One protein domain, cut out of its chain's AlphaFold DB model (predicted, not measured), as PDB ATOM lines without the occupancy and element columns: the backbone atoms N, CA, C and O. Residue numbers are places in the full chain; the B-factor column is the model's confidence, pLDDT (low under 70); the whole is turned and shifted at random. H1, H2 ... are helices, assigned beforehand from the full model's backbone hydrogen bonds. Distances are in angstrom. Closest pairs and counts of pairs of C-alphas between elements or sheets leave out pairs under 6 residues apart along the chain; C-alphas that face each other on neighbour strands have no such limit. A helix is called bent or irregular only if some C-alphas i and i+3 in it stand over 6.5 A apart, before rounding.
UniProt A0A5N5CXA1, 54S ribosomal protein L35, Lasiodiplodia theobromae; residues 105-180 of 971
ATOM      1  N   CYS A 105     115.203 132.272 143.917       96.69
ATOM      2  CA  CYS A 105     115.146 133.084 142.695       96.69
ATOM      3  C   CYS A 105     113.955 134.068 142.682       96.69
ATOM      4  O   CYS A 105     114.079 135.197 142.213       96.69
ATOM      5  N   PHE A 106     112.810 133.691 143.265       96.06
ATOM      6  CA  PHE A 106     111.648 134.578 143.384       96.06
ATOM      7  C   PHE A 106     111.899 135.733 144.365       96.06
ATOM      8  O   PHE A 106     111.545 136.872 144.060       96.06
ATOM      9  N   GLN A 107     112.539 135.474 145.510       96.19
ATOM     10  CA  GLN A 107     112.883 136.519 146.481       96.19
ATOM     11  C   GLN A 107     114.027 137.420 145.991       96.19
ATOM     12  O   GLN A 107     113.980 138.633 146.194       96.19
ATOM     13  N   GLU A 108     115.017 136.867 145.288       96.31
ATOM     14  CA  GLU A 108     116.090 137.631 144.639       96.31
ATOM     15  C   GLU A 108     115.538 138.541 143.532       96.31
ATOM     16  O   GLU A 108     115.794 139.747 143.543       96.31
ATOM     17  N   ALA A 109     114.688 138.011 142.645       96.12
ATOM     18  CA  ALA A 109     113.988 138.813 141.642       96.12
ATOM     19  C   ALA A 109     113.106 139.891 142.296       96.12
ATOM     20  O   ALA A 109     113.154 141.054 141.894       96.12
ATOM     21  N   ARG A 110     112.356 139.555 143.357       95.19
ATOM     22  CA  ARG A 110     111.545 140.528 144.107       95.19
ATOM     23  C   ARG A 110     112.399 141.632 144.740       95.19
ATOM     24  O   ARG A 110     111.968 142.783 144.743       95.19
ATOM     25  N   LYS A 111     113.603 141.324 145.234       96.38
ATOM     26  CA  LYS A 111     114.553 142.320 145.763       96.38
ATOM     27  C   LYS A 111     114.992 143.307 144.675       96.38
ATOM     28  O   LYS A 111     114.995 144.508 144.935       96.38
ATOM     29  N   ILE A 112     115.298 142.819 143.470       97.31
ATOM     30  CA  ILE A 112     115.645 143.660 142.309       97.31
ATOM     31  C   ILE A 112     114.461 144.561 141.927       97.31
ATOM     32  O   ILE A 112     114.617 145.777 141.836       97.31
ATOM     33  N   LEU A 113     113.261 143.987 141.786       95.88
ATOM     34  CA  LEU A 113     112.052 144.736 141.423       95.88
ATOM     35  C   LEU A 113     111.635 145.766 142.485       95.88
ATOM     36  O   LEU A 113     111.110 146.822 142.142       95.88
ATOM     37  N   LYS A 114     111.891 145.499 143.773       95.75
ATOM     38  CA  LYS A 114     111.664 146.471 144.852       95.75
ATOM     39  C   LYS A 114     112.625 147.660 144.755       95.75
ATOM     40  O   LYS A 114     112.167 148.787 144.902       95.75
ATOM     41  N   ALA A 115     113.905 147.421 144.467       97.12
ATOM     42  CA  ALA A 115     114.894 148.487 144.295       97.12
ATOM     43  C   ALA A 115     114.589 149.366 143.065       97.12
ATOM     44  O   ALA A 115     114.588 150.590 143.175       97.12
ATOM     45  N   ASP A 116     114.235 148.753 141.929       97.69
ATOM     46  CA  ASP A 116     113.754 149.463 140.733       97.69
ATOM     47  C   ASP A 116     112.524 150.331 141.059       97.69
ATOM     48  O   ASP A 116     112.491 151.524 140.761       97.69
ATOM     49  N   ARG A 117     111.539 149.770 141.771       96.50
ATOM     50  CA  ARG A 117     110.342 150.503 142.201       96.50
ATOM     51  C   ARG A 117     110.651 151.671 143.144       96.50
ATOM     52  O   ARG A 117     110.008 152.713 143.036       96.50
ATOM     53  N   GLU A 118     111.614 151.522 144.050       97.38
ATOM     54  CA  GLU A 118     112.068 152.591 144.950       97.38
ATOM     55  C   GLU A 118     112.752 153.730 144.173       97.38
ATOM     56  O   GLU A 118     112.428 154.899 144.395       97.38
ATOM     57  N   GLU A 119     113.577 153.407 143.173       97.50
ATOM     58  CA  GLU A 119     114.146 154.384 142.233       97.50
ATOM     59  C   GLU A 119     113.046 155.125 141.446       97.50
ATOM     60  O   GLU A 119     113.046 156.359 141.378       97.50
ATOM     61  N   LYS A 120     112.053 154.404 140.902       97.69
ATOM     62  CA  LYS A 120     110.948 155.031 140.155       97.69
ATOM     63  C   LYS A 120     110.046 155.893 141.046       97.69
ATOM     64  O   LYS A 120     109.523 156.897 140.564       97.69
ATOM     65  N   ILE A 121     109.900 155.586 142.338       97.81
ATOM     66  CA  ILE A 121     109.199 156.459 143.299       97.81
ATOM     67  C   ILE A 121     109.974 157.765 143.518       97.81
ATOM     68  O   ILE A 121     109.382 158.838 143.379       97.81
ATOM     69  N   ALA A 122     111.289 157.699 143.746       97.81
ATOM     70  CA  ALA A 122     112.129 158.895 143.856       97.81
ATOM     71  C   ALA A 122     112.085 159.752 142.572       97.81
ATOM     72  O   ALA A 122     111.989 160.981 142.639       97.81
ATOM     73  N   ALA A 123     112.057 159.119 141.392       97.19
ATOM     74  CA  ALA A 123     111.865 159.811 140.117       97.19
ATOM     75  C   ALA A 123     110.485 160.495 140.013       97.19
ATOM     76  O   ALA A 123     110.404 161.649 139.590       97.19
ATOM     77  N   ILE A 124     109.401 159.836 140.446       96.88
ATOM     78  CA  ILE A 124     108.048 160.422 140.487       96.88
ATOM     79  C   ILE A 124     108.004 161.654 141.401       96.88
ATOM     80  O   ILE A 124     107.357 162.644 141.056       96.88
ATOM     81  N   GLU A 125     108.667 161.617 142.555       97.44
ATOM     82  CA  GLU A 125     108.732 162.750 143.487       97.44
ATOM     83  C   GLU A 125     109.563 163.906 142.917       97.44
ATOM     84  O   GLU A 125     109.109 165.056 142.928       97.44
ATOM     85  N   ALA A 126     110.709 163.603 142.301       96.94
ATOM     86  CA  ALA A 126     111.517 164.587 141.589       96.94
ATOM     87  C   ALA A 126     110.741 165.252 140.437       96.94
ATOM     88  O   ALA A 126     110.794 166.477 140.300       96.94
ATOM     89  N   GLU A 127     109.982 164.496 139.633       96.00
ATOM     90  CA  GLU A 127     109.150 165.068 138.566       96.00
ATOM     91  C   GLU A 127     107.966 165.873 139.109       96.00
ATOM     92  O   GLU A 127     107.684 166.947 138.579       96.00
ATOM     93  N   ARG A 128     107.313 165.457 140.207       96.94
ATOM     94  CA  ARG A 128     106.296 166.291 140.885       96.94
ATOM     95  C   ARG A 128     106.878 167.642 141.306       96.94
ATOM     96  O   ARG A 128     106.276 168.676 141.026       96.94
ATOM     97  N   ALA A 129     108.071 167.645 141.902       96.94
ATOM     98  CA  ALA A 129     108.769 168.865 142.309       96.94
ATOM     99  C   ALA A 129     109.269 169.715 141.121       96.94
ATOM    100  O   ALA A 129     109.468 170.925 141.262       96.94
ATOM    101  N   ARG A 130     109.484 169.128 139.934       94.94
ATOM    102  CA  ARG A 130     109.734 169.891 138.696       94.94
ATOM    103  C   ARG A 130     108.440 170.459 138.112       94.94
ATOM    104  O   ARG A 130     108.434 171.627 137.735       94.94
ATOM    105  N   ILE A 131     107.355 169.682 138.074       96.06
ATOM    106  CA  ILE A 131     106.034 170.124 137.601       96.06
ATOM    107  C   ILE A 131     105.553 171.309 138.439       96.06
ATOM    108  O   ILE A 131     105.292 172.356 137.864       96.06
ATOM    109  N   ALA A 132     105.550 171.204 139.772       96.56
ATOM    110  CA  ALA A 132     105.128 172.294 140.655       96.56
ATOM    111  C   ALA A 132     105.934 173.591 140.428       96.56
ATOM    112  O   ALA A 132     105.362 174.679 140.386       96.56
ATOM    113  N   ARG A 133     107.253 173.485 140.196       95.12
ATOM    114  CA  ARG A 133     108.098 174.642 139.849       95.12
ATOM    115  C   ARG A 133     107.742 175.256 138.494       95.12
ATOM    116  O   ARG A 133     107.677 176.473 138.400       95.12
ATOM    117  N   VAL A 134     107.485 174.450 137.461       93.31
ATOM    118  CA  VAL A 134     107.078 174.955 136.132       93.31
ATOM    119  C   VAL A 134     105.639 175.492 136.149       93.31
ATOM    120  O   VAL A 134     105.334 176.437 135.429       93.31
ATOM    121  N   GLU A 135     104.755 174.953 136.992       93.75
ATOM    122  CA  GLU A 135     103.396 175.472 137.201       93.75
ATOM    123  C   GLU A 135     103.426 176.854 137.871       93.75
ATOM    124  O   GLU A 135     102.727 177.755 137.403       93.75
ATOM    125  N   ALA A 136     104.296 177.057 138.867       93.88
ATOM    126  CA  ALA A 136     104.519 178.347 139.527       93.88
ATOM    127  C   ALA A 136     105.344 179.358 138.698       93.88
ATOM    128  O   ALA A 136     105.220 180.561 138.909       93.88
ATOM    129  N   GLN A 137     106.179 178.901 137.758       91.25
ATOM    130  CA  GLN A 137     107.015 179.766 136.915       91.25
ATOM    131  C   GLN A 137     106.169 180.636 135.971       91.25
ATOM    132  O   GLN A 137     105.248 180.140 135.319       91.25
ATOM    133  N   ASP A 138     106.507 181.920 135.841       90.12
ATOM    134  CA  ASP A 138     105.783 182.840 134.958       90.12
ATOM    135  C   ASP A 138     105.842 182.411 133.465       90.12
ATOM    136  O   ASP A 138     106.891 181.934 132.998       90.12
ATOM    137  N   PRO A 139     104.746 182.549 132.683       89.44
ATOM    138  CA  PRO A 139     104.720 182.130 131.285       89.44
ATOM    139  C   PRO A 139     105.731 182.844 130.382       89.44
ATOM    140  O   PRO A 139     106.206 182.215 129.436       89.44
ATOM    141  N   ALA A 140     106.099 184.104 130.649       86.06
ATOM    142  CA  ALA A 140     107.050 184.842 129.813       86.06
ATOM    143  C   ALA A 140     108.423 184.151 129.787       86.06
ATOM    144  O   ALA A 140     108.983 183.903 128.719       86.06
ATOM    145  N   VAL A 141     108.904 183.711 130.956       85.12
ATOM    146  CA  VAL A 141     110.183 182.991 131.125       85.12
ATOM    147  C   VAL A 141     110.161 181.603 130.459       85.12
ATOM    148  O   VAL A 141     111.207 181.014 130.198       85.12
ATOM    149  N   SER A 142     108.974 181.067 130.160       74.94
ATOM    150  CA  SER A 142     108.793 179.759 129.513       74.94
ATOM    151  C   SER A 142     108.639 179.827 127.987       74.94
ATOM    152  O   SER A 142     108.341 178.802 127.376       74.94
ATOM    153  N   GLY A 143     108.807 181.000 127.362       84.44
ATOM    154  CA  GLY A 143     108.526 181.197 125.931       84.44
ATOM    155  C   GLY A 143     107.036 181.396 125.622       84.44
ATOM    156  O   GLY A 143     106.570 181.071 124.531       84.44
ATOM    157  N   GLY A 144     106.272 181.901 126.595       92.69
ATOM    158  CA  GLY A 144     104.836 182.147 126.495       92.69
ATOM    159  C   GLY A 144     103.964 180.975 126.958       92.69
ATOM    160  O   GLY A 144     104.403 179.831 127.103       92.69
ATOM    161  N   GLN A 145     102.677 181.268 127.170       91.50
ATOM    162  CA  GLN A 145     101.703 180.342 127.762       91.50
ATOM    163  C   GLN A 145     101.632 178.989 127.037       91.50
ATOM    164  O   GLN A 145     101.716 177.942 127.672       91.50
ATOM    165  N   ARG A 146     101.583 178.988 125.697       91.31
ATOM    166  CA  ARG A 146     101.517 177.753 124.896       91.31
ATOM    167  C   ARG A 146     102.746 176.851 125.081       91.31
ATOM    168  O   ARG A 146     102.602 175.631 125.078       91.31
ATOM    169  N   ALA A 147     103.938 177.427 125.252       91.81
ATOM    170  CA  ALA A 147     105.162 176.664 125.490       91.81
ATOM    171  C   ALA A 147     105.192 176.082 126.916       91.81
ATOM    172  O   ALA A 147     105.503 174.898 127.086       91.81
ATOM    173  N   LYS A 148     104.757 176.862 127.921       93.88
ATOM    174  CA  LYS A 148     104.518 176.380 129.294       93.88
ATOM    175  C   LYS A 148     103.531 175.205 129.312       93.88
ATOM    176  O   LYS A 148     103.849 174.159 129.876       93.88
ATOM    177  N   ASP A 149     102.387 175.328 128.644       93.25
ATOM    178  CA  ASP A 149     101.347 174.289 128.619       93.25
ATOM    179  C   ASP A 149     101.810 172.994 127.935       93.25
ATOM    180  O   ASP A 149     101.551 171.902 128.445       93.25
ATOM    181  N   VAL A 150     102.552 173.087 126.823       93.69
ATOM    182  CA  VAL A 150     103.148 171.916 126.151       93.69
ATOM    183  C   VAL A 150     104.204 171.244 127.036       93.69
ATOM    184  O   VAL A 150     104.212 170.015 127.157       93.69
ATOM    185  N   ARG A 151     105.058 172.026 127.712       93.31
ATOM    186  CA  ARG A 151     106.052 171.507 128.664       93.31
ATOM    187  C   ARG A 151     105.378 170.777 129.827       93.31
ATOM    188  O   ARG A 151     105.755 169.647 130.138       93.31
ATOM    189  N   LEU A 152     104.340 171.374 130.414       95.12
ATOM    190  CA  LEU A 152     103.547 170.762 131.479       95.12
ATOM    191  C   LEU A 152     102.817 169.501 131.009       95.12
ATOM    192  O   LEU A 152     102.810 168.512 131.736       95.12
ATOM    193  N   ALA A 153     102.250 169.485 129.800       94.62
ATOM    194  CA  ALA A 153     101.627 168.288 129.235       94.62
ATOM    195  C   ALA A 153     102.635 167.136 129.069       94.62
ATOM    196  O   ALA A 153     102.326 166.002 129.441       94.62
ATOM    197  N   SER A 154     103.849 167.428 128.590       96.00
ATOM    198  CA  SER A 154     104.933 166.446 128.457       96.00
ATOM    199  C   SER A 154     105.374 165.882 129.815       96.00
ATOM    200  O   SER A 154     105.366 164.668 130.019       96.00
ATOM    201  N   MET A 155     105.654 166.751 130.793       95.94
ATOM    202  CA  MET A 155     106.075 166.335 132.139       95.94
ATOM    203  C   MET A 155     104.968 165.564 132.878       95.94
ATOM    204  O   MET A 155     105.230 164.530 133.492       95.94
ATOM    205  N   ARG A 156     103.706 166.004 132.762       95.56
ATOM    206  CA  ARG A 156     102.543 165.288 133.314       95.56
ATOM    207  C   ARG A 156     102.336 163.922 132.648       95.56
ATOM    208  O   ARG A 156     101.908 163.006 133.343       95.56
ATOM    209  N   LYS A 157     102.650 163.760 131.353       94.75
ATOM    210  CA  LYS A 157     102.653 162.447 130.683       94.75
ATOM    211  C   LYS A 157     103.756 161.552 131.253       94.75
ATOM    212  O   LYS A 157     103.442 160.464 131.722       94.75
ATOM    213  N   HIS A 158     105.000 162.036 131.297       95.75
ATOM    214  CA  HIS A 158     106.133 161.273 131.831       95.75
ATOM    215  C   HIS A 158     105.892 160.804 133.278       95.75
ATOM    216  O   HIS A 158     106.200 159.667 133.621       95.75
ATOM    217  N   LEU A 159     105.238 161.625 134.105       96.31
ATOM    218  CA  LEU A 159     104.816 161.248 135.457       96.31
ATOM    219  C   LEU A 159     103.787 160.098 135.484       96.31
ATOM    220  O   LEU A 159     103.827 159.279 136.404       96.31
ATOM    221  N   GLU A 160     102.856 160.010 134.525       94.19
ATOM    222  CA  GLU A 160     101.963 158.842 134.403       94.19
ATOM    223  C   GLU A 160     102.717 157.605 133.889       94.19
ATOM    224  O   GLU A 160     102.483 156.509 134.400       94.19
ATOM    225  N   ASP A 161     103.667 157.776 132.965       95.69
ATOM    226  CA  ASP A 161     104.527 156.691 132.473       95.69
ATOM    227  C   ASP A 161     105.408 156.112 133.606       95.69
ATOM    228  O   ASP A 161     105.491 154.893 133.763       95.69
ATOM    229  N   LEU A 162     105.986 156.957 134.471       97.06
ATOM    230  CA  LEU A 162     106.756 156.528 135.650       97.06
ATOM    231  C   LEU A 162     105.889 155.796 136.690       97.06
ATOM    232  O   LEU A 162     106.304 154.760 137.209       97.06
ATOM    233  N   LYS A 163     104.663 156.274 136.973       95.94
ATOM    234  CA  LYS A 163     103.703 155.554 137.843       95.94
ATOM    235  C   LYS A 163     103.391 154.153 137.317       95.94
ATOM    236  O   LYS A 163     103.184 153.237 138.103       95.94
ATOM    237  N   ILE A 164     103.311 153.998 135.995       95.94
ATOM    238  CA  ILE A 164     103.104 152.699 135.352       95.94
ATOM    239  C   ILE A 164     104.349 151.826 135.536       95.94
ATOM    240  O   ILE A 164     104.211 150.678 135.948       95.94
ATOM    241  N   GLN A 165     105.547 152.357 135.282       95.69
ATOM    242  CA  GLN A 165     106.810 151.622 135.435       95.69
ATOM    243  C   GLN A 165     107.061 151.151 136.877       95.69
ATOM    244  O   GLN A 165     107.545 150.041 137.068       95.69
ATOM    245  N   ALA A 166     106.661 151.928 137.887       96.06
ATOM    246  CA  ALA A 166     106.782 151.534 139.291       96.06
ATOM    247  C   ALA A 166     105.935 150.296 139.671       96.06
ATOM    248  O   ALA A 166     106.325 149.545 140.559       96.06
ATOM    249  N   ASP A 167     104.792 150.064 139.010       95.38
ATOM    250  CA  ASP A 167     103.839 148.995 139.370       95.38
ATOM    251  C   ASP A 167     103.687 147.894 138.289       95.38
ATOM    252  O   ASP A 167     103.044 146.876 138.545       95.38
ATOM    253  N   ILE A 168     104.265 148.043 137.085       95.62
ATOM    254  CA  ILE A 168     104.116 147.078 135.966       95.62
ATOM    255  C   ILE A 168     104.710 145.696 136.260       95.62
ATOM    256  O   ILE A 168     104.197 144.693 135.763       95.62
ATOM    257  N   ASN A 169     105.764 145.649 137.075       94.81
ATOM    258  CA  ASN A 169     106.476 144.422 137.426       94.81
ATOM    259  C   ASN A 169     105.965 143.776 138.732       94.81
ATOM    260  O   ASN A 169     106.446 142.707 139.104       94.81
ATOM    261  N   ASP A 170     104.997 144.385 139.431       93.81
ATOM    262  CA  ASP A 170     104.424 143.821 140.660       93.81
ATOM    263  C   ASP A 170     103.556 142.580 140.330       93.81
ATOM    264  O   ASP A 170     102.524 142.694 139.647       93.81
ATOM    265  N   PRO A 171     103.911 141.375 140.824       93.88
ATOM    266  CA  PRO A 171     103.152 140.165 140.538       93.88
ATOM    267  C   PRO A 171     101.769 140.144 141.213       93.88
ATOM    268  O   PRO A 171     100.870 139.468 140.709       93.88
ATOM    269  N   ILE A 172     101.545 140.897 142.300       93.00
ATOM    270  CA  ILE A 172     100.208 141.103 142.876       93.00
ATOM    271  C   ILE A 172      99.352 141.968 141.949       93.00
ATOM    272  O   ILE A 172      98.167 141.669 141.789       93.00
ATOM    273  N   VAL A 173      99.912 143.007 141.322       95.44
ATOM    274  CA  VAL A 173      99.179 143.837 140.348       95.44
ATOM    275  C   VAL A 173      98.813 143.017 139.116       95.44
ATOM    276  O   VAL A 173      97.642 143.005 138.726       95.44
ATOM    277  N   LYS A 174      99.759 142.245 138.562       95.12
ATOM    278  CA  LYS A 174      99.469 141.309 137.464       95.12
ATOM    279  C   LYS A 174      98.363 140.319 137.850       95.12
ATOM    280  O   LYS A 174      97.372 140.212 137.130       95.12
ATOM    281  N   LYS A 175      98.477 139.669 139.013       94.31
ATOM    282  CA  LYS A 175      97.465 138.728 139.510       94.31
ATOM    283  C   LYS A 175      96.088 139.383 139.655       94.31
ATOM    284  O   LYS A 175      95.117 138.855 139.129       94.31
ATOM    285  N   LYS A 176      95.987 140.541 140.316       95.75
ATOM    286  CA  LYS A 176      94.710 141.264 140.497       95.75
ATOM    287  C   LYS A 176      94.077 141.661 139.165       95.75
ATOM    288  O   LYS A 176      92.855 141.651 139.053       95.75
ATOM    289  N   PHE A 177      94.882 141.984 138.154       96.31
ATOM    290  CA  PHE A 177      94.391 142.233 136.801       96.31
ATOM    291  C   PHE A 177      93.847 140.958 136.131       96.31
ATOM    292  O   PHE A 177      92.772 140.988 135.530       96.31
ATOM    293  N   GLU A 178      94.564 139.839 136.245       94.25
ATOM    294  CA  GLU A 178      94.171 138.547 135.666       94.25
ATOM    295  C   GLU A 178      92.927 137.952 136.355       94.25
ATOM    296  O   GLU A 178      92.015 137.506 135.658       94.25
ATOM    297  N   ASP A 179      92.831 138.073 137.685       92.38
ATOM    298  CA  ASP A 179      91.663 137.735 138.521       92.38
ATOM    299  C   ASP A 179      90.461 138.692 138.307       92.38
ATOM    300  O   ASP A 179      89.384 138.476 138.865       92.38
ATOM    301  N   GLY A 180      90.614 139.769 137.524       91.38
ATOM    302  CA  GLY A 180      89.553 140.750 137.242       91.38
ATOM    303  C   GLY A 180      89.250 141.741 138.376       91.38
ATOM    304  O   GLY A 180      88.290 142.501 138.280       91.38
TER     305      GLY A 180
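AT A GLANCE: This is residues 105 to 180 of the 971 residues of the protein "54S ribosomal protein L35" of Lasiodiplodia theobromae (UniProt A0A5N5CXA1). The model is a long helical hairpin, with H1 and H2 side by side and running opposite ways, and a short third helix, H3, that turns off about perpendicular to H2 after the hairpin's open end. Residues 172 to 180, of which 172 to 178 belong to H3, stick out free from the hairpin. H1 is the longest helix, and its first residues reach past the end of H2. The printed part has 76 residues with three named helices, in the order H1, H2, H3, and no named strand; its class is all helix. It is only just loose, close to extended, with a radius of gyration of the C-alphas of 16.9 A, and its C-alphas span 53 by 26 by 13 A, only just a rod.

HOW THE PARTS SIT: H1, residues 105 to 136, and H2, residues 145 to 167, form a helical hairpin. They touch, with 24 pairs of C-alphas within 8 A; the closest C-alphas are those of Arg 117 and Ala 166, 4.7 A apart. Their lines stand at a shallow tilt of 17 degrees, and they run opposite ways. Their centres are 14.7 A apart. H3, residues 171 to 178, is close to H2 but not clearly touching: 1 pair of C-alphas is within 8 A, that of Asp 167 and Val 173, at 7.0 A. The lines of H2 and H3 are about perpendicular, at 81 degrees. H1 and H3 are apart. In H3 every O i to N i+4 pair is within hydrogen-bond range; in H1 it is 27 of 28 pairs and in H2 18 of 19.

IN THESE COORDINATES: H1 begins at C-alpha 105, at (115.146, 133.084, 142.695), and ends at C-alpha 136, at (104.519, 178.347, 139.527), 46.6 A from first to last C-alpha. H2 begins at C-alpha 145, at (101.703, 180.342, 127.762), and measures 33.5 A from first to last C-alpha. H3 measures 10.3 A and ends at C-alpha 178, at (94.171, 138.547, 135.666). No helix is bent or irregular.

THE WHOLE: The two C-alphas farthest apart are those of Cys 105 and Ala 140, at 53.9 A, while the first and last printed C-alphas, of Cys 105 and Gly 180, are 27.3 A apart. Without the stretch that stands free, the body has 67 residues and spans 54 by 15 by 11 A. The link from H1 to H2 is short, with 8 residues, and the link from H2 to H3 is tight, with 3 residues; no link is long. The printed part has no cut. The mean pLDDT of the printed part is 94.5, and no printed residue is under 70.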